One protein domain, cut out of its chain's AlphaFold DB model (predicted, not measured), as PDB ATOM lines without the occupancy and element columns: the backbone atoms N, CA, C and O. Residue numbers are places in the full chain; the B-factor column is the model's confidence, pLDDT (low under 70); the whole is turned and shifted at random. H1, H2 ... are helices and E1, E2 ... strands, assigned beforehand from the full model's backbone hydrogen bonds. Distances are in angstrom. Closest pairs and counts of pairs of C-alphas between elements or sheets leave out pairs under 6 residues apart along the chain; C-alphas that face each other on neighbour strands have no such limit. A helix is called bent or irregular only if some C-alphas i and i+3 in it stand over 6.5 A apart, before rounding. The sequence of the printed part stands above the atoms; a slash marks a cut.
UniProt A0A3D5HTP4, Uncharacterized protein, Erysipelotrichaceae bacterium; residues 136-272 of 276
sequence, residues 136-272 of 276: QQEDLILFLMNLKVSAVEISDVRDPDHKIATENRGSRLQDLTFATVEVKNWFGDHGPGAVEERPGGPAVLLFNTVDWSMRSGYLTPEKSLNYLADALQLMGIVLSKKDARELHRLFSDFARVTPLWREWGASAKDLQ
ATOM      1  N   GLN A 136      17.930 -51.901  31.394       92.88
ATOM      2  CA  GLN A 136      16.776 -50.993  31.445       92.88
ATOM      3  C   GLN A 136      15.760 -51.310  30.340       92.88
ATOM      4  O   GLN A 136      14.553 -51.266  30.578       92.88
ATOM      5  N   GLN A 137      16.241 -51.663  29.146       91.06
ATOM      6  CA  GLN A 137      15.396 -52.135  28.048       91.06
ATOM      7  C   GLN A 137      14.733 -53.473  28.410       91.06
ATOM      8  O   GLN A 137      13.528 -53.631  28.221       91.06
ATOM      9  N   GLU A 138      15.485 -54.422  28.978       92.69
ATOM     10  CA  GLU A 138      14.946 -55.713  29.426       92.69
ATOM     11  C   GLU A 138      13.897 -55.568  30.535       92.69
ATOM     12  O   GLU A 138      12.830 -56.173  30.441       92.69
ATOM     13  N   ASP A 139      14.151 -54.733  31.545       96.12
ATOM     14  CA  ASP A 139      13.228 -54.491  32.656       96.12
ATOM     15  C   ASP A 139      11.893 -53.907  32.149       96.12
ATOM     16  O   ASP A 139      10.819 -54.346  32.574       96.12
ATOM     17  N   LEU A 140      11.936 -52.966  31.193       96.00
ATOM     18  CA  LEU A 140      10.730 -52.414  30.569       96.00
ATOM     19  C   LEU A 140       9.975 -53.477  29.756       96.00
ATOM     20  O   LEU A 140       8.758 -53.593  29.888       96.00
ATOM     21  N   ILE A 141      10.672 -54.292  28.962       93.75
ATOM     22  CA  ILE A 141      10.049 -55.385  28.199       93.75
ATOM     23  C   ILE A 141       9.375 -56.386  29.137       93.75
ATOM     24  O   ILE A 141       8.216 -56.739  28.924       93.75
ATOM     25  N   LEU A 142      10.071 -56.828  30.188       95.88
ATOM     26  CA  LEU A 142       9.542 -57.779  31.164       95.88
ATOM     27  C   LEU A 142       8.315 -57.222  31.886       95.88
ATOM     28  O   LEU A 142       7.361 -57.961  32.144       95.88
ATOM     29  N   PHE A 143       8.311 -55.926  32.192       97.62
ATOM     30  CA  PHE A 143       7.133 -55.258  32.726       97.62
ATOM     31  C   PHE A 143       5.963 -55.317  31.737       97.62
ATOM     32  O   PHE A 143       4.894 -55.808  32.102       97.62
ATOM     33  N   LEU A 144       6.177 -54.912  30.478       95.50
ATOM     34  CA  LEU A 144       5.149 -54.942  29.432       95.50
ATOM     35  C   LEU A 144       4.592 -56.359  29.229       95.50
ATOM     36  O   LEU A 144       3.379 -56.550  29.234       95.50
ATOM     37  N   MET A 145       5.457 -57.371  29.145       94.25
ATOM     38  CA  MET A 145       5.087 -58.789  29.003       94.25
ATOM     39  C   MET A 145       4.125 -59.285  30.092       94.25
ATOM     40  O   MET A 145       3.307 -60.173  29.841       94.25
ATOM     41  N   ASN A 146       4.217 -58.726  31.300       96.06
ATOM     42  CA  ASN A 146       3.406 -59.125  32.446       96.06
ATOM     43  C   ASN A 146       2.132 -58.291  32.634       96.06
ATOM     44  O   ASN A 146       1.314 -58.641  33.492       96.06
ATOM     45  N   LEU A 147       1.928 -57.235  31.839       95.44
ATOM     46  CA  LEU A 147       0.678 -56.482  31.851       95.44
ATOM     47  C   LEU A 147      -0.479 -57.369  31.393       95.44
ATOM     48  O   LEU A 147      -0.363 -58.148  30.446       95.44
ATOM     49  N   LYS A 148      -1.599 -57.247  32.105       93.75
ATOM     50  CA  LYS A 148      -2.792 -58.067  31.922       93.75
ATOM     51  C   LYS A 148      -3.873 -57.266  31.212       93.75
ATOM     52  O   LYS A 148      -4.211 -56.165  31.648       93.75
ATOM     53  N   VAL A 149      -4.462 -57.862  30.183       90.62
ATOM     54  CA  VAL A 149      -5.641 -57.318  29.509       90.62
ATOM     55  C   VAL A 149      -6.809 -57.333  30.493       90.62
ATOM     56  O   VAL A 149      -7.172 -58.382  31.039       90.62
ATOM     57  N   SER A 150      -7.377 -56.164  30.767       92.00
ATOM     58  CA  SER A 150      -8.370 -55.964  31.828       92.00
ATOM     59  C   SER A 150      -9.656 -55.298  31.341       92.00
ATOM     60  O   SER A 150     -10.703 -55.497  31.975       92.00
ATOM     61  N   ALA A 151      -9.591 -54.574  30.220       87.06
ATOM     62  CA  ALA A 151     -10.735 -53.940  29.586       87.06
ATOM     63  C   ALA A 151     -11.789 -54.971  29.155       87.06
ATOM     64  O   ALA A 151     -11.482 -56.126  28.854       87.06
ATOM     65  N   VAL A 152     -13.052 -54.546  29.193       86.00
ATOM     66  CA  VAL A 152     -14.189 -55.319  28.664       86.00
ATOM     67  C   VAL A 152     -14.390 -55.005  27.183       86.00
ATOM     68  O   VAL A 152     -14.724 -55.893  26.404       86.00
ATOM     69  N   GLU A 153     -14.158 -53.747  26.817       84.44
ATOM     70  CA  GLU A 153     -14.248 -53.219  25.465       84.44
ATOM     71  C   GLU A 153     -13.043 -52.311  25.208       84.44
ATOM     72  O   GLU A 153     -12.536 -51.667  26.132       84.44
ATOM     73  N   ILE A 154     -12.618 -52.246  23.952       77.25
ATOM     74  CA  ILE A 154     -11.602 -51.325  23.439       77.25
ATOM     75  C   ILE A 154     -12.227 -50.406  22.389       77.25
ATOM     76  O   ILE A 154     -13.194 -50.781  21.729       77.25
ATOM     77  N   SER A 155     -11.671 -49.211  22.229       71.62
ATOM     78  CA  SER A 155     -12.036 -48.249  21.184       71.62
ATOM     79  C   SER A 155     -10.777 -47.549  20.687       71.62
ATOM     80  O   SER A 155      -9.870 -47.306  21.489       71.62
ATOM     81  N   ASP A 156     -10.714 -47.202  19.399       66.31
ATOM     82  CA  ASP A 156      -9.621 -46.374  18.880       66.31
ATOM     83  C   ASP A 156      -9.691 -44.987  19.537       66.31
ATOM     84  O   ASP A 156     -10.763 -44.391  19.627       66.31
ATOM     85  N   VAL A 157      -8.563 -44.439  19.992       61.28
ATOM     86  CA  VAL A 157      -8.512 -43.070  20.541       61.28
ATOM     87  C   VAL A 157      -8.956 -42.014  19.517       61.28
ATOM     88  O   VAL A 157      -9.381 -40.926  19.899       61.28
ATOM     89  N   ARG A 158      -8.892 -42.337  18.219       62.59
ATOM     90  CA  ARG A 158      -9.347 -41.500  17.097       62.59
ATOM     91  C   ARG A 158     -10.825 -41.696  16.747       62.59
ATOM     92  O   ARG A 158     -11.384 -40.841  16.068       62.59
ATOM     93  N   ASP A 159     -11.432 -42.797  17.189       70.12
ATOM     94  CA  ASP A 159     -12.849 -43.120  16.987       70.12
ATOM     95  C   ASP A 159     -13.436 -43.753  18.267       70.12
ATOM     96  O   ASP A 159     -13.621 -44.972  18.356       70.12
ATOM     97  N   PRO A 160     -13.682 -42.934  19.307       71.88
ATOM     98  CA  PRO A 160     -14.101 -43.414  20.624       71.88
ATOM     99  C   PRO A 160     -15.521 -44.004  20.644       71.88
ATOM    100  O   PRO A 160     -15.886 -44.691  21.604       71.88
ATOM    101  N   ASP A 161     -16.321 -43.743  19.608       77.38
ATOM    102  CA  ASP A 161     -17.692 -44.239  19.493       77.38
ATOM    103  C   ASP A 161     -17.736 -45.684  18.968       77.38
ATOM    104  O   ASP A 161     -18.707 -46.409  19.214       77.38
ATOM    105  N   HIS A 162     -16.669 -46.145  18.306       77.62
ATOM    106  CA  HIS A 162     -16.535 -47.523  17.849       77.62
ATOM    107  C   HIS A 162     -15.910 -48.419  18.927       77.62
ATOM    108  O   HIS A 162     -14.697 -48.421  19.142       77.62
ATOM    109  N   LYS A 163     -16.748 -49.214  19.604       78.06
ATOM    110  CA  LYS A 163     -16.330 -50.135  20.672       78.06
ATOM    111  C   LYS A 163     -16.355 -51.589  20.226       78.06
ATOM    112  O   LYS A 163     -17.338 -52.046  19.644       78.06
ATOM    113  N   ILE A 164     -15.304 -52.322  20.575       74.00
ATOM    114  CA  ILE A 164     -15.125 -53.741  20.261       74.00
ATOM    115  C   ILE A 164     -14.903 -54.514  21.562       74.00
ATOM    116  O   ILE A 164     -14.135 -54.081  22.422       74.00
ATOM    117  N   ALA A 165     -15.569 -55.658  21.728       76.88
ATOM    118  CA  ALA A 165     -15.399 -56.509  22.904       76.88
ATOM    119  C   ALA A 165     -13.993 -57.131  22.952       76.88
ATOM    120  O   ALA A 165     -13.453 -57.567  21.940       76.88
ATOM    121  N   THR A 166     -13.391 -57.203  24.139       76.25
ATOM    122  CA  THR A 166     -12.029 -57.729  24.300       76.25
ATOM    123  C   THR A 166     -12.027 -59.242  24.530       76.25
ATOM    124  O   THR A 166     -12.299 -59.709  25.638       76.25
ATOM    125  N   GLU A 167     -11.656 -60.021  23.512       74.56
ATOM    126  CA  GLU A 167     -11.644 -61.494  23.580       74.56
ATOM    127  C   GLU A 167     -10.550 -62.061  24.505       74.56
ATOM    128  O   GLU A 167     -10.731 -63.103  25.130       74.56
ATOM    129  N   ASN A 168      -9.436 -61.341  24.674       80.94
ATOM    130  CA  ASN A 168      -8.273 -61.803  25.446       80.94
ATOM    131  C   ASN A 168      -8.269 -61.347  26.908       80.94
ATOM    132  O   ASN A 168      -7.218 -61.293  27.556       80.94
ATOM    133  N   ARG A 169      -9.429 -60.950  27.441       87.44
ATOM    134  CA  ARG A 169      -9.521 -60.434  28.805       87.44
ATOM    135  C   ARG A 169      -9.002 -61.470  29.797       87.44
ATOM    136  O   ARG A 169      -9.503 -62.585  29.895       87.44
ATOM    137  N   GLY A 170      -8.030 -61.065  30.601       88.31
ATOM    138  CA  GLY A 170      -7.408 -61.920  31.599       88.31
ATOM    139  C   GLY A 170      -6.026 -62.455  31.211       88.31
ATOM    140  O   GLY A 170      -5.269 -62.846  32.104       88.31
ATOM    141  N   SER A 171      -5.682 -62.423  29.927       90.50
ATOM    142  CA  SER A 171      -4.381 -62.857  29.417       90.50
ATOM    143  C   SER A 171      -3.306 -61.800  29.663       90.50
ATOM    144  O   SER A 171      -3.607 -60.605  29.777       90.50
ATOM    145  N   ARG A 172      -2.042 -62.224  29.766       92.31
ATOM    146  CA  ARG A 172      -0.901 -61.300  29.785       92.31
ATOM    147  C   ARG A 172      -0.418 -61.043  28.364       92.31
ATOM    148  O   ARG A 172      -0.599 -61.899  27.507       92.31
ATOM    149  N   LEU A 173       0.255 -59.916  28.121       88.88
ATOM    150  CA  LEU A 173       0.789 -59.609  26.785       88.88
ATOM    151  C   LEU A 173       1.748 -60.674  26.241       88.88
ATOM    152  O   LEU A 173       1.789 -60.871  25.031       88.88
ATOM    153  N   GLN A 174       2.503 -61.358  27.104       89.00
ATOM    154  CA  GLN A 174       3.380 -62.456  26.675       89.00
ATOM    155  C   GLN A 174       2.629 -63.689  26.155       89.00
ATOM    156  O   GLN A 174       3.209 -64.477  25.416       89.00
ATOM    157  N   ASP A 175       1.360 -63.849  26.538       88.19
ATOM    158  CA  ASP A 175       0.516 -64.977  26.131       88.19
ATOM    159  C   ASP A 175      -0.253 -64.672  24.833       88.19
ATOM    160  O   ASP A 175      -0.940 -65.540  24.296       88.19
ATOM    161  N   LEU A 176      -0.173 -63.432  24.340       82.44
ATOM    162  CA  LEU A 176      -0.859 -62.997  23.131       82.44
ATOM    163  C   LEU A 176       0.022 -63.191  21.899       82.44
ATOM    164  O   LEU A 176       1.231 -62.960  21.919       82.44
ATOM    165  N   THR A 177      -0.616 -63.518  20.784       75.25
ATOM    166  CA  THR A 177      -0.008 -63.476  19.452       75.25
ATOM    167  C   THR A 177      -0.535 -62.278  18.675       75.25
ATOM    168  O   THR A 177      -1.612 -61.756  18.973       75.25
ATOM    169  N   PHE A 178       0.171 -61.861  17.625       68.38
ATOM    170  CA  PHE A 178      -0.298 -60.774  16.764       68.38
ATOM    171  C   PHE A 178      -1.648 -61.057  16.096       68.38
ATOM    172  O   PHE A 178      -2.387 -60.122  15.823       68.38
ATOM    173  N   ALA A 179      -1.997 -62.328  15.877       64.00
ATOM    174  CA  ALA A 179      -3.309 -62.714  15.361       64.00
ATOM    175  C   ALA A 179      -4.432 -62.503  16.389       64.00
ATOM    176  O   ALA A 179      -5.571 -62.260  16.007       64.00
ATOM    177  N   THR A 180      -4.109 -62.599  17.682       60.75
ATOM    178  CA  THR A 180      -5.079 -62.429  18.774       60.75
ATOM    179  C   THR A 180      -5.262 -60.978  19.193       60.75
ATOM    180  O   THR A 180      -6.288 -60.652  19.778       60.75
ATOM    181  N   VAL A 181      -4.309 -60.086  18.903       61.66
ATOM    182  CA  VAL A 181      -4.502 -58.651  19.137       61.66
ATOM    183  C   VAL A 181      -5.082 -58.037  17.864       61.66
ATOM    184  O   VAL A 181      -4.404 -58.009  16.839       61.66
ATOM    185  N   GLU A 182      -6.310 -57.510  17.908       53.88
ATOM    186  CA  GLU A 182      -6.931 -56.754  16.800       53.88
ATOM    187  C   GLU A 182      -6.270 -55.372  16.593       53.88
ATOM    188  O   GLU A 182      -6.902 -54.333  16.448       53.88
ATOM    189  N   VAL A 183      -4.941 -55.343  16.550       51.06
ATOM    190  CA  VAL A 183      -4.094 -54.153  16.387       51.06
ATOM    191  C   VAL A 183      -3.816 -53.903  14.898       51.06
ATOM    192  O   VAL A 183      -2.920 -53.140  14.538       51.06
ATOM    193  N   LYS A 184      -4.624 -54.496  14.000       45.94
ATOM    194  CA  LYS A 184      -4.551 -54.279  12.542       45.94
ATOM    195  C   LYS A 184      -4.524 -52.785  12.181       45.94
ATOM    196  O   LYS A 184      -3.830 -52.398  11.249       45.94
ATOM    197  N   ASN A 185      -5.180 -51.938  12.976       41.94
ATOM    198  CA  ASN A 185      -5.266 -50.493  12.734       41.94
ATOM    199  C   ASN A 185      -4.094 -49.657  13.287       41.94
ATOM    200  O   ASN A 185      -4.001 -48.473  12.954       41.94
ATOM    201  N   TRP A 186      -3.207 -50.220  14.117       47.44
ATOM    202  CA  TRP A 186      -2.113 -49.457  14.745       47.44
ATOM    203  C   TRP A 186      -0.824 -49.479  13.922       47.44
ATOM    204  O   TRP A 186      -0.118 -48.476  13.849       47.44
ATOM    205  N   PHE A 187      -0.553 -50.591  13.237       47.06
ATOM    206  CA  PHE A 187       0.552 -50.670  12.277       47.06
ATOM    207  C   PHE A 187       0.138 -50.195  10.878       47.06
ATOM    208  O   PHE A 187       0.998 -49.809  10.090       47.06
ATOM    209  N   GLY A 188      -1.169 -50.150  10.587       39.00
ATOM    210  CA  GLY A 188      -1.698 -49.879   9.249       39.00
ATOM    211  C   GLY A 188      -1.181 -50.876   8.203       39.00
ATOM    212  O   GLY A 188      -0.345 -51.731   8.486       39.00
ATOM    213  N   ASP A 189      -1.598 -50.707   6.950       34.59
ATOM    214  CA  ASP A 189      -1.017 -51.431   5.803       34.59
ATOM    215  C   ASP A 189       0.462 -51.048   5.523       34.59
ATOM    216  O   ASP A 189       1.044 -51.480   4.535       34.59
ATOM    217  N   HIS A 190       1.064 -50.194   6.365       34.59
ATOM    218  CA  HIS A 190       2.340 -49.506   6.124       34.59
ATOM    219  C   HIS A 190       3.288 -49.548   7.337       34.59
ATOM    220  O   HIS A 190       4.191 -48.715   7.454       34.59
ATOM    221  N   GLY A 191       3.091 -50.488   8.264       34.59
ATOM    222  CA  GLY A 191       4.129 -50.849   9.227       34.59
ATOM    223  C   GLY A 191       5.350 -51.407   8.484       34.59
ATOM    224  O   GLY A 191       5.212 -51.835   7.335       34.59
ATOM    225  N   PRO A 192       6.555 -51.393   9.079       32.16
ATOM    226  CA  PRO A 192       7.727 -51.995   8.455       32.16
ATOM    227  C   PRO A 192       7.476 -53.495   8.233       32.16
ATOM    228  O   PRO A 192       7.639 -54.305   9.143       32.16
ATOM    229  N   GLY A 193       7.059 -53.838   7.014       35.22
ATOM    230  CA  GLY A 193       6.650 -55.176   6.614       35.22
ATOM    231  C   GLY A 193       5.302 -55.583   7.202       35.22
ATOM    232  O   GLY A 193       4.942 -55.219   8.321       35.22
ATOM    233  N   ALA A 194       4.561 -56.378   6.435       37.25
ATOM    234  CA  ALA A 194       3.458 -57.180   6.936       37.25
ATOM    235  C   ALA A 194       3.823 -57.815   8.290       37.25
ATOM    236  O   ALA A 194       4.994 -58.052   8.579       37.25
ATOM    237  N   VAL A 195       2.808 -58.086   9.106       44.47
ATOM    238  CA  VAL A 195       2.888 -58.793  10.391       44.47
ATOM    239  C   VAL A 195       3.357 -60.247  10.172       44.47
ATOM    240  O   VAL A 195       2.652 -61.200  10.477       44.47
ATOM    241  N   GLU A 196       4.534 -60.443   9.584       43.06
ATOM    242  CA  GLU A 196       5.337 -61.634   9.788       43.06
ATOM    243  C   GLU A 196       5.703 -61.646  11.268       43.06
ATOM    244  O   GLU A 196       6.029 -60.608  11.852       43.06
ATOM    245  N   GLU A 197       5.567 -62.812  11.893       47.50
ATOM    246  CA  GLU A 197       5.811 -63.031  13.311       47.50
ATOM    247  C   GLU A 197       7.226 -62.579  13.690       47.50
ATOM    248  O   GLU A 197       8.196 -63.335  13.633       47.50
ATOM    249  N   ARG A 198       7.363 -61.313  14.089       53.47
ATOM    250  CA  ARG A 198       8.610 -60.821  14.659       53.47
ATOM    251  C   ARG A 198       8.826 -61.545  15.990       53.47
ATOM    252  O   ARG A 198       7.887 -61.633  16.791       53.47
ATOM    253  N   PRO A 199      10.039 -62.047  16.266       55.66
ATOM    254  CA  PRO A 199      10.312 -62.745  17.513       55.66
ATOM    255  C   PRO A 199       9.999 -61.845  18.722       55.66
ATOM    256  O   PRO A 199      10.446 -60.699  18.787       55.66
ATOM    257  N   GLY A 200       9.234 -62.373  19.686       68.12
ATOM    258  CA  GLY A 200       8.970 -61.725  20.982       68.12
ATOM    259  C   GLY A 200       7.534 -61.247  21.256       68.12
ATOM    260  O   GLY A 200       7.275 -60.760  22.355       68.12
ATOM    261  N   GLY A 201       6.597 -61.395  20.314       80.06
ATOM    262  CA  GLY A 201       5.175 -61.092  20.539       80.06
ATOM    263  C   GLY A 201       4.849 -59.597  20.750       80.06
ATOM    264  O   GLY A 201       5.711 -58.731  20.567       80.06
ATOM    265  N   PRO A 202       3.598 -59.261  21.127       82.69
ATOM    266  CA  PRO A 202       3.110 -57.876  21.172       82.69
ATOM    267  C   PRO A 202       3.897 -56.943  22.097       82.69
ATOM    268  O   PRO A 202       4.185 -55.810  21.717       82.69
ATOM    269  N   ALA A 203       4.303 -57.413  23.281       87.00
ATOM    270  CA  ALA A 203       5.074 -56.604  24.231       87.00
ATOM    271  C   ALA A 203       6.439 -56.179  23.665       87.00
ATOM    272  O   ALA A 203       6.838 -55.021  23.797       87.00
ATOM    273  N   VAL A 204       7.145 -57.105  23.009       84.44
ATOM    274  CA  VAL A 204       8.442 -56.811  22.391       84.44
ATOM    275  C   VAL A 204       8.279 -55.885  21.194       84.44
ATOM    276  O   VAL A 204       9.119 -55.010  20.996       84.44
ATOM    277  N   LEU A 205       7.198 -56.025  20.421       81.19
ATOM    278  CA  LEU A 205       6.922 -55.107  19.320       81.19
ATOM    279  C   LEU A 205       6.670 -53.683  19.822       81.19
ATOM    280  O   LEU A 205       7.306 -52.765  19.318       81.19
ATOM    281  N   LEU A 206       5.819 -53.509  20.841       85.25
ATOM    282  CA  LEU A 206       5.571 -52.203  21.461       85.25
ATOM    283  C   LEU A 206       6.869 -51.542  21.918       85.25
ATOM    284  O   LEU A 206       7.129 -50.387  21.582       85.25
ATOM    285  N   PHE A 207       7.696 -52.291  22.650       88.81
ATOM    286  CA  PHE A 207       8.995 -51.799  23.082       88.81
ATOM    287  C   PHE A 207       9.872 -51.408  21.888       88.81
ATOM    288  O   PHE A 207      10.389 -50.299  21.863       88.81
ATOM    289  N   ASN A 208      10.019 -52.279  20.884       82.44
ATOM    290  CA  ASN A 208      10.870 -52.007  19.726       82.44
ATOM    291  C   ASN A 208      10.391 -50.769  18.946       82.44
ATOM    292  O   ASN A 208      11.221 -50.009  18.461       82.44
ATOM    293  N   THR A 209       9.079 -50.536  18.833       78.56
ATOM    294  CA  THR A 209       8.526 -49.338  18.179       78.56
ATOM    295  C   THR A 209       8.871 -48.066  18.949       78.56
ATOM    296  O   THR A 209       9.260 -47.062  18.349       78.56
ATOM    297  N   VAL A 210       8.753 -48.104  20.275       84.69
ATOM    298  CA  VAL A 210       9.115 -46.988  21.155       84.69
ATOM    299  C   VAL A 210      10.621 -46.730  21.117       84.69
ATOM    300  O   VAL A 210      11.046 -45.593  20.927       84.69
ATOM    301  N   ASP A 211      11.427 -47.784  21.235       84.12
ATOM    302  CA  ASP A 211      12.885 -47.719  21.181       84.12
ATOM    303  C   ASP A 211      13.376 -47.159  19.849       84.12
ATOM    304  O   ASP A 211      14.178 -46.227  19.832       84.12
ATOM    305  N   TRP A 212      12.818 -47.639  18.739       79.94
ATOM    306  CA  TRP A 212      13.084 -47.089  17.417       79.94
ATOM    307  C   TRP A 212      12.668 -45.618  17.310       79.94
ATOM    308  O   TRP A 212      13.446 -44.794  16.831       79.94
ATOM    309  N   SER A 213      11.479 -45.244  17.795       77.75
ATOM    310  CA  SER A 213      10.998 -43.854  17.718       77.75
ATOM    311  C   SER A 213      11.902 -42.902  18.501       77.75
ATOM    312  O   SER A 213      12.155 -41.777  18.070       77.75
ATOM    313  N   MET A 214      12.426 -43.368  19.635       80.31
ATOM    314  CA  MET A 214      13.346 -42.601  20.461       80.31
ATOM    315  C   MET A 214      14.765 -42.562  19.900       80.31
ATOM    316  O   MET A 214      15.390 -41.511  19.991       80.31
ATOM    317  N   ARG A 215      15.286 -43.662  19.339       78.31
ATOM    318  CA  ARG A 215      16.634 -43.710  18.744       78.31
ATOM    319  C   ARG A 215      16.717 -42.976  17.414       78.31
ATOM    320  O   ARG A 215      17.714 -42.309  17.181       78.31
ATOM    321  N   SER A 216      15.676 -43.037  16.585       71.81
ATOM    322  CA  SER A 216      15.578 -42.277  15.326       71.81
ATOM    323  C   SER A 216      15.370 -40.779  15.554       71.81
ATOM    324  O   SER A 216      15.702 -39.964  14.695       71.81
ATOM    325  N   GLY A 217      14.836 -40.409  16.721       71.56
ATOM    326  CA  GLY A 217      14.456 -39.040  17.056       71.56
ATOM    327  C   GLY A 217      13.080 -38.640  16.531       71.56
ATOM    328  O   GLY A 217      12.730 -37.464  16.603       71.56
ATOM    329  N   TYR A 218      12.297 -39.608  16.043       74.25
ATOM    330  CA  TYR A 218      10.916 -39.410  15.611       74.25
ATOM    331  C   TYR A 218      10.048 -38.810  16.714       74.25
ATOM    332  O   TYR A 218       9.298 -37.860  16.487       74.25
ATOM    333  N   LEU A 219      10.175 -39.346  17.929       76.31
ATOM    334  CA  LEU A 219       9.410 -38.910  19.087       76.31
ATOM    335  C   LEU A 219      10.340 -38.564  20.245       76.31
ATOM    336  O   LEU A 219      11.292 -39.282  20.550       76.31
ATOM    337  N   THR A 220      10.008 -37.479  20.945       77.19
ATOM    338  CA  THR A 220      10.612 -37.161  22.242       77.19
ATOM    339  C   THR A 220      10.262 -38.249  23.266       77.19
ATOM    340  O   THR A 220       9.280 -38.975  23.069       77.19
ATOM    341  N   PRO A 221      11.005 -38.365  24.383       83.38
ATOM    342  CA  PRO A 221      10.662 -39.307  25.449       83.38
ATOM    343  C   PRO A 221       9.205 -39.175  25.919       83.38
ATOM    344  O   PRO A 221       8.504 -40.174  26.034       83.38
ATOM    345  N   GLU A 222       8.715 -37.948  26.108       83.06
ATOM    346  CA  GLU A 222       7.328 -37.680  26.509       83.06
ATOM    347  C   GLU A 222       6.313 -38.205  25.482       83.06
ATOM    348  O   GLU A 222       5.426 -38.989  25.820       83.06
ATOM    349  N   LYS A 223       6.476 -37.841  24.201       83.12
ATOM    350  CA  LYS A 223       5.589 -38.319  23.130       83.12
ATOM    351  C   LYS A 223       5.634 -39.839  22.990       83.12
ATOM    352  O   LYS A 223       4.617 -40.451  22.692       83.12
ATOM    353  N   SER A 224       6.797 -40.439  23.225       85.69
ATOM    354  CA  SER A 224       7.001 -41.887  23.157       85.69
ATOM    355  C   SER A 224       6.304 -42.616  24.309       85.69
ATOM    356  O   SER A 224       5.724 -43.679  24.092       85.69
ATOM    357  N   LEU A 225       6.299 -42.038  25.514       90.44
ATOM    358  CA  LEU A 225       5.552 -42.570  26.654       90.44
ATOM    359  C   LEU A 225       4.038 -42.482  26.428       90.44
ATOM    360  O   LEU A 225       3.338 -43.463  26.667       90.44
ATOM    361  N   ASN A 226       3.544 -41.344  25.932       87.06
ATOM    362  CA  ASN A 226       2.125 -41.179  25.602       87.06
ATOM    363  C   ASN A 226       1.700 -42.172  24.518       87.06
ATOM    364  O   ASN A 226       0.712 -42.879  24.678       87.06
ATOM    365  N   TYR A 227       2.517 -42.313  23.473       84.06
ATOM    366  CA  TYR A 227       2.293 -43.290  22.415       84.06
ATOM    367  C   TYR A 227       2.235 -44.729  22.951       84.06
ATOM    368  O   TYR A 227       1.352 -45.493  22.569       84.06
ATOM    369  N   LEU A 228       3.133 -45.100  23.872       89.38
ATOM    370  CA  LEU A 228       3.102 -46.405  24.534       89.38
ATOM    371  C   LEU A 228       1.835 -46.591  25.382       89.38
ATOM    372  O   LEU A 228       1.240 -47.665  25.354       89.38
ATOM    373  N   ALA A 229       1.410 -45.565  26.122       89.31
ATOM    374  CA  ALA A 229       0.195 -45.614  26.933       89.31
ATOM    375  C   ALA A 229      -1.064 -45.807  26.071       89.31
ATOM    376  O   ALA A 229      -1.875 -46.687  26.374       89.31
ATOM    377  N   ASP A 230      -1.178 -45.068  24.966       83.81
ATOM    378  CA  ASP A 230      -2.266 -45.215  23.996       83.81
ATOM    379  C   ASP A 230      -2.270 -46.628  23.393       83.81
ATOM    380  O   ASP A 230      -3.312 -47.279  23.316       83.81
ATOM    381  N   ALA A 231      -1.094 -47.156  23.037       83.38
ATOM    382  CA  ALA A 231      -0.953 -48.518  22.526       83.38
ATOM    383  C   ALA A 231      -1.488 -49.568  23.506       83.38
ATOM    384  O   ALA A 231      -2.218 -50.482  23.125       83.38
ATOM    385  N   LEU A 232      -1.126 -49.433  24.785       88.19
ATOM    386  CA  LEU A 232      -1.567 -50.338  25.841       88.19
ATOM    387  C   LEU A 232      -3.089 -50.275  26.015       88.19
ATOM    388  O   LEU A 232      -3.732 -51.321  26.121       88.19
ATOM    389  N   GLN A 233      -3.677 -49.077  25.968       84.00
ATOM    390  CA  GLN A 233      -5.128 -48.907  26.029       84.00
ATOM    391  C   GLN A 233      -5.835 -49.618  24.866       84.00
ATOM    392  O   GLN A 233      -6.826 -50.316  25.091       84.00
ATOM    393  N   LEU A 234      -5.297 -49.513  23.649       79.00
ATOM    394  CA  LEU A 234      -5.829 -50.198  22.464       79.00
ATOM    395  C   LEU A 234      -5.707 -51.723  22.546       79.00
ATOM    396  O   LEU A 234      -6.518 -52.439  21.969       79.00
ATOM    397  N   MET A 235      -4.740 -52.235  23.308       80.94
ATOM    398  CA  MET A 235      -4.630 -53.664  23.623       80.94
ATOM    399  C   MET A 235      -5.532 -54.101  24.790       80.94
ATOM    400  O   MET A 235      -5.442 -55.237  25.254       80.94
ATOM    401  N   GLY A 236      -6.396 -53.216  25.297       84.38
ATOM    402  CA  GLY A 236      -7.302 -53.503  26.409       84.38
ATOM    403  C   GLY A 236      -6.616 -53.525  27.774       84.38
ATOM    404  O   GLY A 236      -7.133 -54.118  28.727       84.38
ATOM    405  N   ILE A 237      -5.448 -52.893  27.897       90.06
ATOM    406  CA  ILE A 237      -4.735 -52.760  29.166       90.06
ATOM    407  C   ILE A 237      -5.150 -51.456  29.827       90.06
ATOM    408  O   ILE A 237      -4.763 -50.366  29.419       90.06
ATOM    409  N   VAL A 238      -5.902 -51.584  30.916       90.62
ATOM    410  CA  VAL A 238      -6.170 -50.468  31.822       90.62
ATOM    411  C   VAL A 238      -5.119 -50.493  32.924       90.62
ATOM    412  O   VAL A 238      -5.143 -51.372  33.791       90.62
ATOM    413  N   LEU A 239      -4.185 -49.541  32.885       92.56
ATOM    414  CA  LEU A 239      -3.121 -49.429  33.882       92.56
ATOM    415  C   LEU A 239      -3.696 -49.042  35.248       92.56
ATOM    416  O   LEU A 239      -4.394 -48.036  35.395       92.56
ATOM    417  N   SER A 240      -3.364 -49.811  36.286       93.75
ATOM    418  CA  SER A 240      -3.633 -49.378  37.656       93.75
ATOM    419  C   SER A 240      -2.741 -48.185  38.023       93.75
ATOM    420  O   SER A 240      -1.681 -47.979  37.435       93.75
ATOM    421  N   LYS A 241      -3.082 -47.431  39.079       94.38
ATOM    422  CA  LYS A 241      -2.189 -46.373  39.606       94.38
ATOM    423  C   LYS A 241      -0.796 -46.891  39.988       94.38
ATOM    424  O   LYS A 241       0.152 -46.113  40.078       94.38
ATOM    425  N   LYS A 242      -0.674 -48.180  40.319       96.12
ATOM    426  CA  LYS A 242       0.619 -48.805  40.611       96.12
ATOM    427  C   LYS A 242       1.387 -49.047  39.313       96.12
ATOM    428  O   LYS A 242       2.533 -48.627  39.226       96.12
ATOM    429  N   ASP A 243       0.735 -49.641  38.319       95.75
ATOM    430  CA  ASP A 243       1.369 -49.996  37.046       95.75
ATOM    431  C   ASP A 243       1.721 -48.757  36.224       95.75
ATOM    432  O   ASP A 243       2.798 -48.704  35.656       95.75
ATOM    433  N   ALA A 244       0.886 -47.713  36.235       95.38
ATOM    434  CA  ALA A 244       1.198 -46.445  35.575       95.38
ATOM    435  C   ALA A 244       2.462 -45.782  36.156       95.38
ATOM    436  O   ALA A 244       3.303 -45.285  35.412       95.38
ATOM    437  N   ARG A 245       2.633 -45.817  37.488       95.75
ATOM    438  CA  ARG A 245       3.845 -45.298  38.144       95.75
ATOM    439  C   ARG A 245       5.076 -46.135  37.822       95.75
ATOM    440  O   ARG A 245       6.147 -45.577  37.617       95.75
ATOM    441  N   GLU A 246       4.927 -47.455  37.788       97.12
ATOM    442  CA  GLU A 246       6.038 -48.346  37.464       97.12
ATOM    443  C   GLU A 246       6.440 -48.242  35.988       97.12
ATOM    444  O   GLU A 246       7.629 -48.154  35.698       97.12
ATOM    445  N   LEU A 247       5.467 -48.143  35.076       96.44
ATOM    446  CA  LEU A 247       5.702 -47.869  33.659       96.44
ATOM    447  C   LEU A 247       6.488 -46.570  33.488       96.44
ATOM    448  O   LEU A 247       7.502 -46.559  32.803       96.44
ATOM    449  N   HIS A 248       6.043 -45.490  34.136       94.44
ATOM    450  CA  HIS A 248       6.717 -44.194  34.075       94.44
ATOM    451  C   HIS A 248       8.166 -44.272  34.566       94.44
ATOM    452  O   HIS A 248       9.075 -43.772  33.900       94.44
ATOM    453  N   ARG A 249       8.395 -44.949  35.700       95.69
ATOM    454  CA  ARG A 249       9.732 -45.151  36.267       95.69
ATOM    455  C   ARG A 249      10.632 -45.931  35.306       95.69
ATOM    456  O   ARG A 249      11.708 -45.449  34.969       95.69
ATOM    457  N   LEU A 250      10.183 -47.101  34.850       96.56
ATOM    458  CA  LEU A 250      10.942 -47.970  33.944       96.56
ATOM    459  C   LEU A 250      11.221 -47.291  32.604       96.56
ATOM    460  O   LEU A 250      12.341 -47.350  32.102       96.56
ATOM    461  N   PHE A 251      10.228 -46.596  32.055       94.06
ATOM    462  CA  PHE A 251      10.386 -45.820  30.835       94.06
ATOM    463  C   PHE A 251      11.400 -44.689  31.019       94.06
ATOM    464  O   PHE A 251      12.247 -44.479  30.159       94.06
ATOM    465  N   SER A 252      11.362 -43.982  32.151       90.50
ATOM    466  CA  SER A 252      12.330 -42.925  32.457       90.50
ATOM    467  C   SER A 252      13.754 -43.469  32.600       90.50
ATOM    468  O   SER A 252      14.699 -42.831  32.138       90.50
ATOM    469  N   ASP A 253      13.927 -44.641  33.216       91.19
ATOM    470  CA  ASP A 253      15.232 -45.305  33.327       91.19
ATOM    471  C   ASP A 253      15.761 -45.723  31.945       91.19
ATOM    472  O   ASP A 253      16.927 -45.478  31.630       91.19
ATOM    473  N   PHE A 254      14.890 -46.272  31.094       90.69
ATOM    474  CA  PHE A 254      15.180 -46.568  29.691       90.69
ATOM    475  C   PHE A 254      15.562 -45.304  28.895       90.69
ATOM    476  O   PHE A 254      16.612 -45.270  28.255       90.69
ATOM    477  N   ALA A 255      14.772 -44.234  28.989       87.19
ATOM    478  CA  ALA A 255      14.989 -42.991  28.253       87.19
ATOM    479  C   ALA A 255      16.331 -42.320  28.587       87.19
ATOM    480  O   ALA A 255      16.957 -41.712  27.720       87.19
ATOM    481  N   ARG A 256      16.803 -42.445  29.836       84.19
ATOM    482  CA  ARG A 256      18.109 -41.916  30.275       84.19
ATOM    483  C   ARG A 256      19.293 -42.640  29.646       84.19
ATOM    484  O   ARG A 256      20.361 -42.043  29.521       84.19
ATOM    485  N   VAL A 257      19.127 -43.917  29.302       82.19
ATOM    486  CA  VAL A 257      20.182 -44.721  28.670       82.19
ATOM    487  C   VAL A 257      20.084 -44.725  27.144       82.19
ATOM    488  O   VAL A 257      20.987 -45.241  26.491       82.19
ATOM    489  N   THR A 258      19.042 -44.121  26.561       82.31
ATOM    490  CA  THR A 258      18.942 -43.916  25.111       82.31
ATOM    491  C   THR A 258      19.990 -42.889  24.646       82.31
ATOM    492  O   THR A 258      19.916 -41.723  25.052       82.31
ATOM    493  N   PRO A 259      20.947 -43.263  23.774       79.75
ATOM    494  CA  PRO A 259      22.083 -42.400  23.446       79.75
ATOM    495  C   PRO A 259      21.694 -41.121  22.715       79.75
ATOM    496  O   PRO A 259      22.252 -40.079  23.029       79.75
ATOM    497  N   LEU A 260      20.715 -41.170  21.802       79.81
ATOM    498  CA  LEU A 260      20.347 -40.035  20.953       79.81
ATOM    499  C   LEU A 260      20.200 -38.742  21.754       79.81
ATOM    500  O   LEU A 260      20.924 -37.772  21.548       79.81
ATOM    501  N   TRP A 261      19.259 -38.723  22.688       75.75
ATOM    502  CA  TRP A 261      18.937 -37.503  23.412       75.75
ATOM    503  C   TRP A 261      20.107 -37.053  24.294       75.75
ATOM    504  O   TRP A 261      20.395 -35.861  24.360       75.75
ATOM    505  N   ARG A 262      20.842 -37.996  24.891       78.19
ATOM    506  CA  ARG A 262      22.037 -37.706  25.693       78.19
ATOM    507  C   ARG A 262      23.151 -37.071  24.853       78.19
ATOM    508  O   ARG A 262      23.665 -36.017  25.215       78.19
ATOM    509  N   GLU A 263      23.493 -37.682  23.726       82.00
ATOM    510  CA  GLU A 263      24.635 -37.283  22.897       82.00
ATOM    511  C   GLU A 263      24.345 -36.079  22.000       82.00
ATOM    512  O   GLU A 263      25.260 -35.356  21.616       82.00
ATOM    513  N   TRP A 264      23.077 -35.780  21.728       76.56
ATOM    514  CA  TRP A 264      22.679 -34.511  21.119       76.56
ATOM    515  C   TRP A 264      22.530 -33.380  22.141       76.56
ATOM    516  O   TRP A 264      21.937 -32.355  21.823       76.56
ATOM    517  N   GLY A 265      23.042 -33.532  23.367       65.94
ATOM    518  CA  GLY A 265      23.062 -32.467  24.368       65.94
ATOM    519  C   GLY A 265      21.675 -32.068  24.875       65.94
ATOM    520  O   GLY A 265      21.468 -30.904  25.223       65.94
ATOM    521  N   ALA A 266      20.706 -32.994  24.884       68.94
ATOM    522  CA  ALA A 266      19.438 -32.754  25.560       68.94
ATOM    523  C   ALA A 266      19.688 -32.530  27.053       68.94
ATOM    524  O   ALA A 266      20.487 -33.219  27.693       68.94
ATOM    525  N   SER A 267      19.026 -31.518  27.603       62.78
ATOM    526  CA  SER A 267      19.194 -31.179  29.009       62.78
ATOM    527  C   SER A 267      18.537 -32.236  29.901       62.78
ATOM    528  O   SER A 267      17.628 -32.953  29.485       62.78
ATOM    529  N   ALA A 268      18.930 -32.297  31.177       60.03
ATOM    530  CA  ALA A 268      18.206 -33.111  32.153       60.03
ATOM    531  C   ALA A 268      16.712 -32.740  32.217       60.03
ATOM    532  O   ALA A 268      15.903 -33.603  32.529       60.03
ATOM    533  N   LYS A 269      16.346 -31.494  31.881       60.28
ATOM    534  CA  LYS A 269      14.958 -31.024  31.789       60.28
ATOM    535  C   LYS A 269      14.230 -31.632  30.584       60.28
ATOM    536  O   LYS A 269      13.126 -32.134  30.755       60.28
ATOM    537  N   ASP A 270      14.885 -31.696  29.425       62.16
ATOM    538  CA  ASP A 270      14.360 -32.326  28.198       62.16
ATOM    539  C   ASP A 270      14.061 -33.827  28.417       62.16
ATOM    540  O   ASP A 270      13.206 -34.405  27.751       62.16
ATOM    541  N   LEU A 271      14.769 -34.456  29.365       58.19
ATOM    542  CA  LEU A 271      14.598 -35.858  29.769       58.19
ATOM    543  C   LEU A 271      13.681 -36.044  30.997       58.19
ATOM    544  O   LEU A 271      13.336 -37.179  31.324       58.19
ATOM    545  N   GLN A 272      13.325 -34.963  31.703       50.31
ATOM    546  CA  GLN A 272      12.519 -34.970  32.938       50.31
ATOM    547  C   GLN A 272      11.100 -34.423  32.761       50.31
ATOM    548  O   GLN A 272      10.260 -34.702  33.612       50.31
TER     549      GLN A 272
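This is residues 136 to 272 of the 276 residues of an uncharacterized protein of Erysipelotrichaceae bacterium (UniProt A0A3D5HTP4). Four helices, H1, H3, H4 and H5, make an up-and-down bundle, each running against the one before it, with the strand hairpin E1 and E2 at one end by H4 and short H6 at the other by H3. Residues 188 to 194 stick out. The printed part has 137 residues, mostly helix, in the order H1 E1 E2 H2 H3 H4 H5 H6, with an antiparallel sheet E1 - E2. It is compact, with a radius of gyration of the C-alphas of 15.1 A and spans of 45 by 35 by 30 A.

Find C-alpha 136 at (16.776, -50.993, 31.445); from there H1 runs to residue 146, 15.7 A. Next come E1, residues 153 to 156, and E2, 159 to 165. H2, 184 to 190, is irregular: C-alphas 186 and 189 are 9.2 A apart. H3, 201 to 216, spans 22.1 A; H4, 221 to 234, 20.0 A; H5, 241 to 257, 25.0 A. H6, 259 to 263, ends at (24.635, -37.283, 22.897).

Start at the hub, H3. Its residues 203 to 207 touch H1, closest at C-alphas 145 and 203, 5.2 A. It forms a helical hairpin with H4, closest at C-alphas 210 and 224, 5.9 A, a shallow tilt of 23 degrees. Its residues 214 to 216 touch H6, closest at C-alphas 215 and 260, 5.7 A. H1 touches H5, C-alphas 136 and 254 being closest at 5.0 A. H4 and H5, a helical hairpin, only just touch, with 3 pairs of C-alphas within 8 A, closest at 221 and 255, 6.3 A. In hairpin E1 and E2, N 154 and O 164 are 2.8 A apart, within hydrogen-bond range. Every O i to N i+4 pair is within range in H1, H3, H4 and H6, 11 of 13 in H5, and 0 of 3 in H2, where O i to N i+3 gives 0 of 4.

The two farthest C-alphas, 165 and 265, are 45.4 A apart. The printed part has no cut; the link from E2 to H2 is long. Look for pLDDT under 70 at residues 156 to 158, 178 to 200 and 265 to 272.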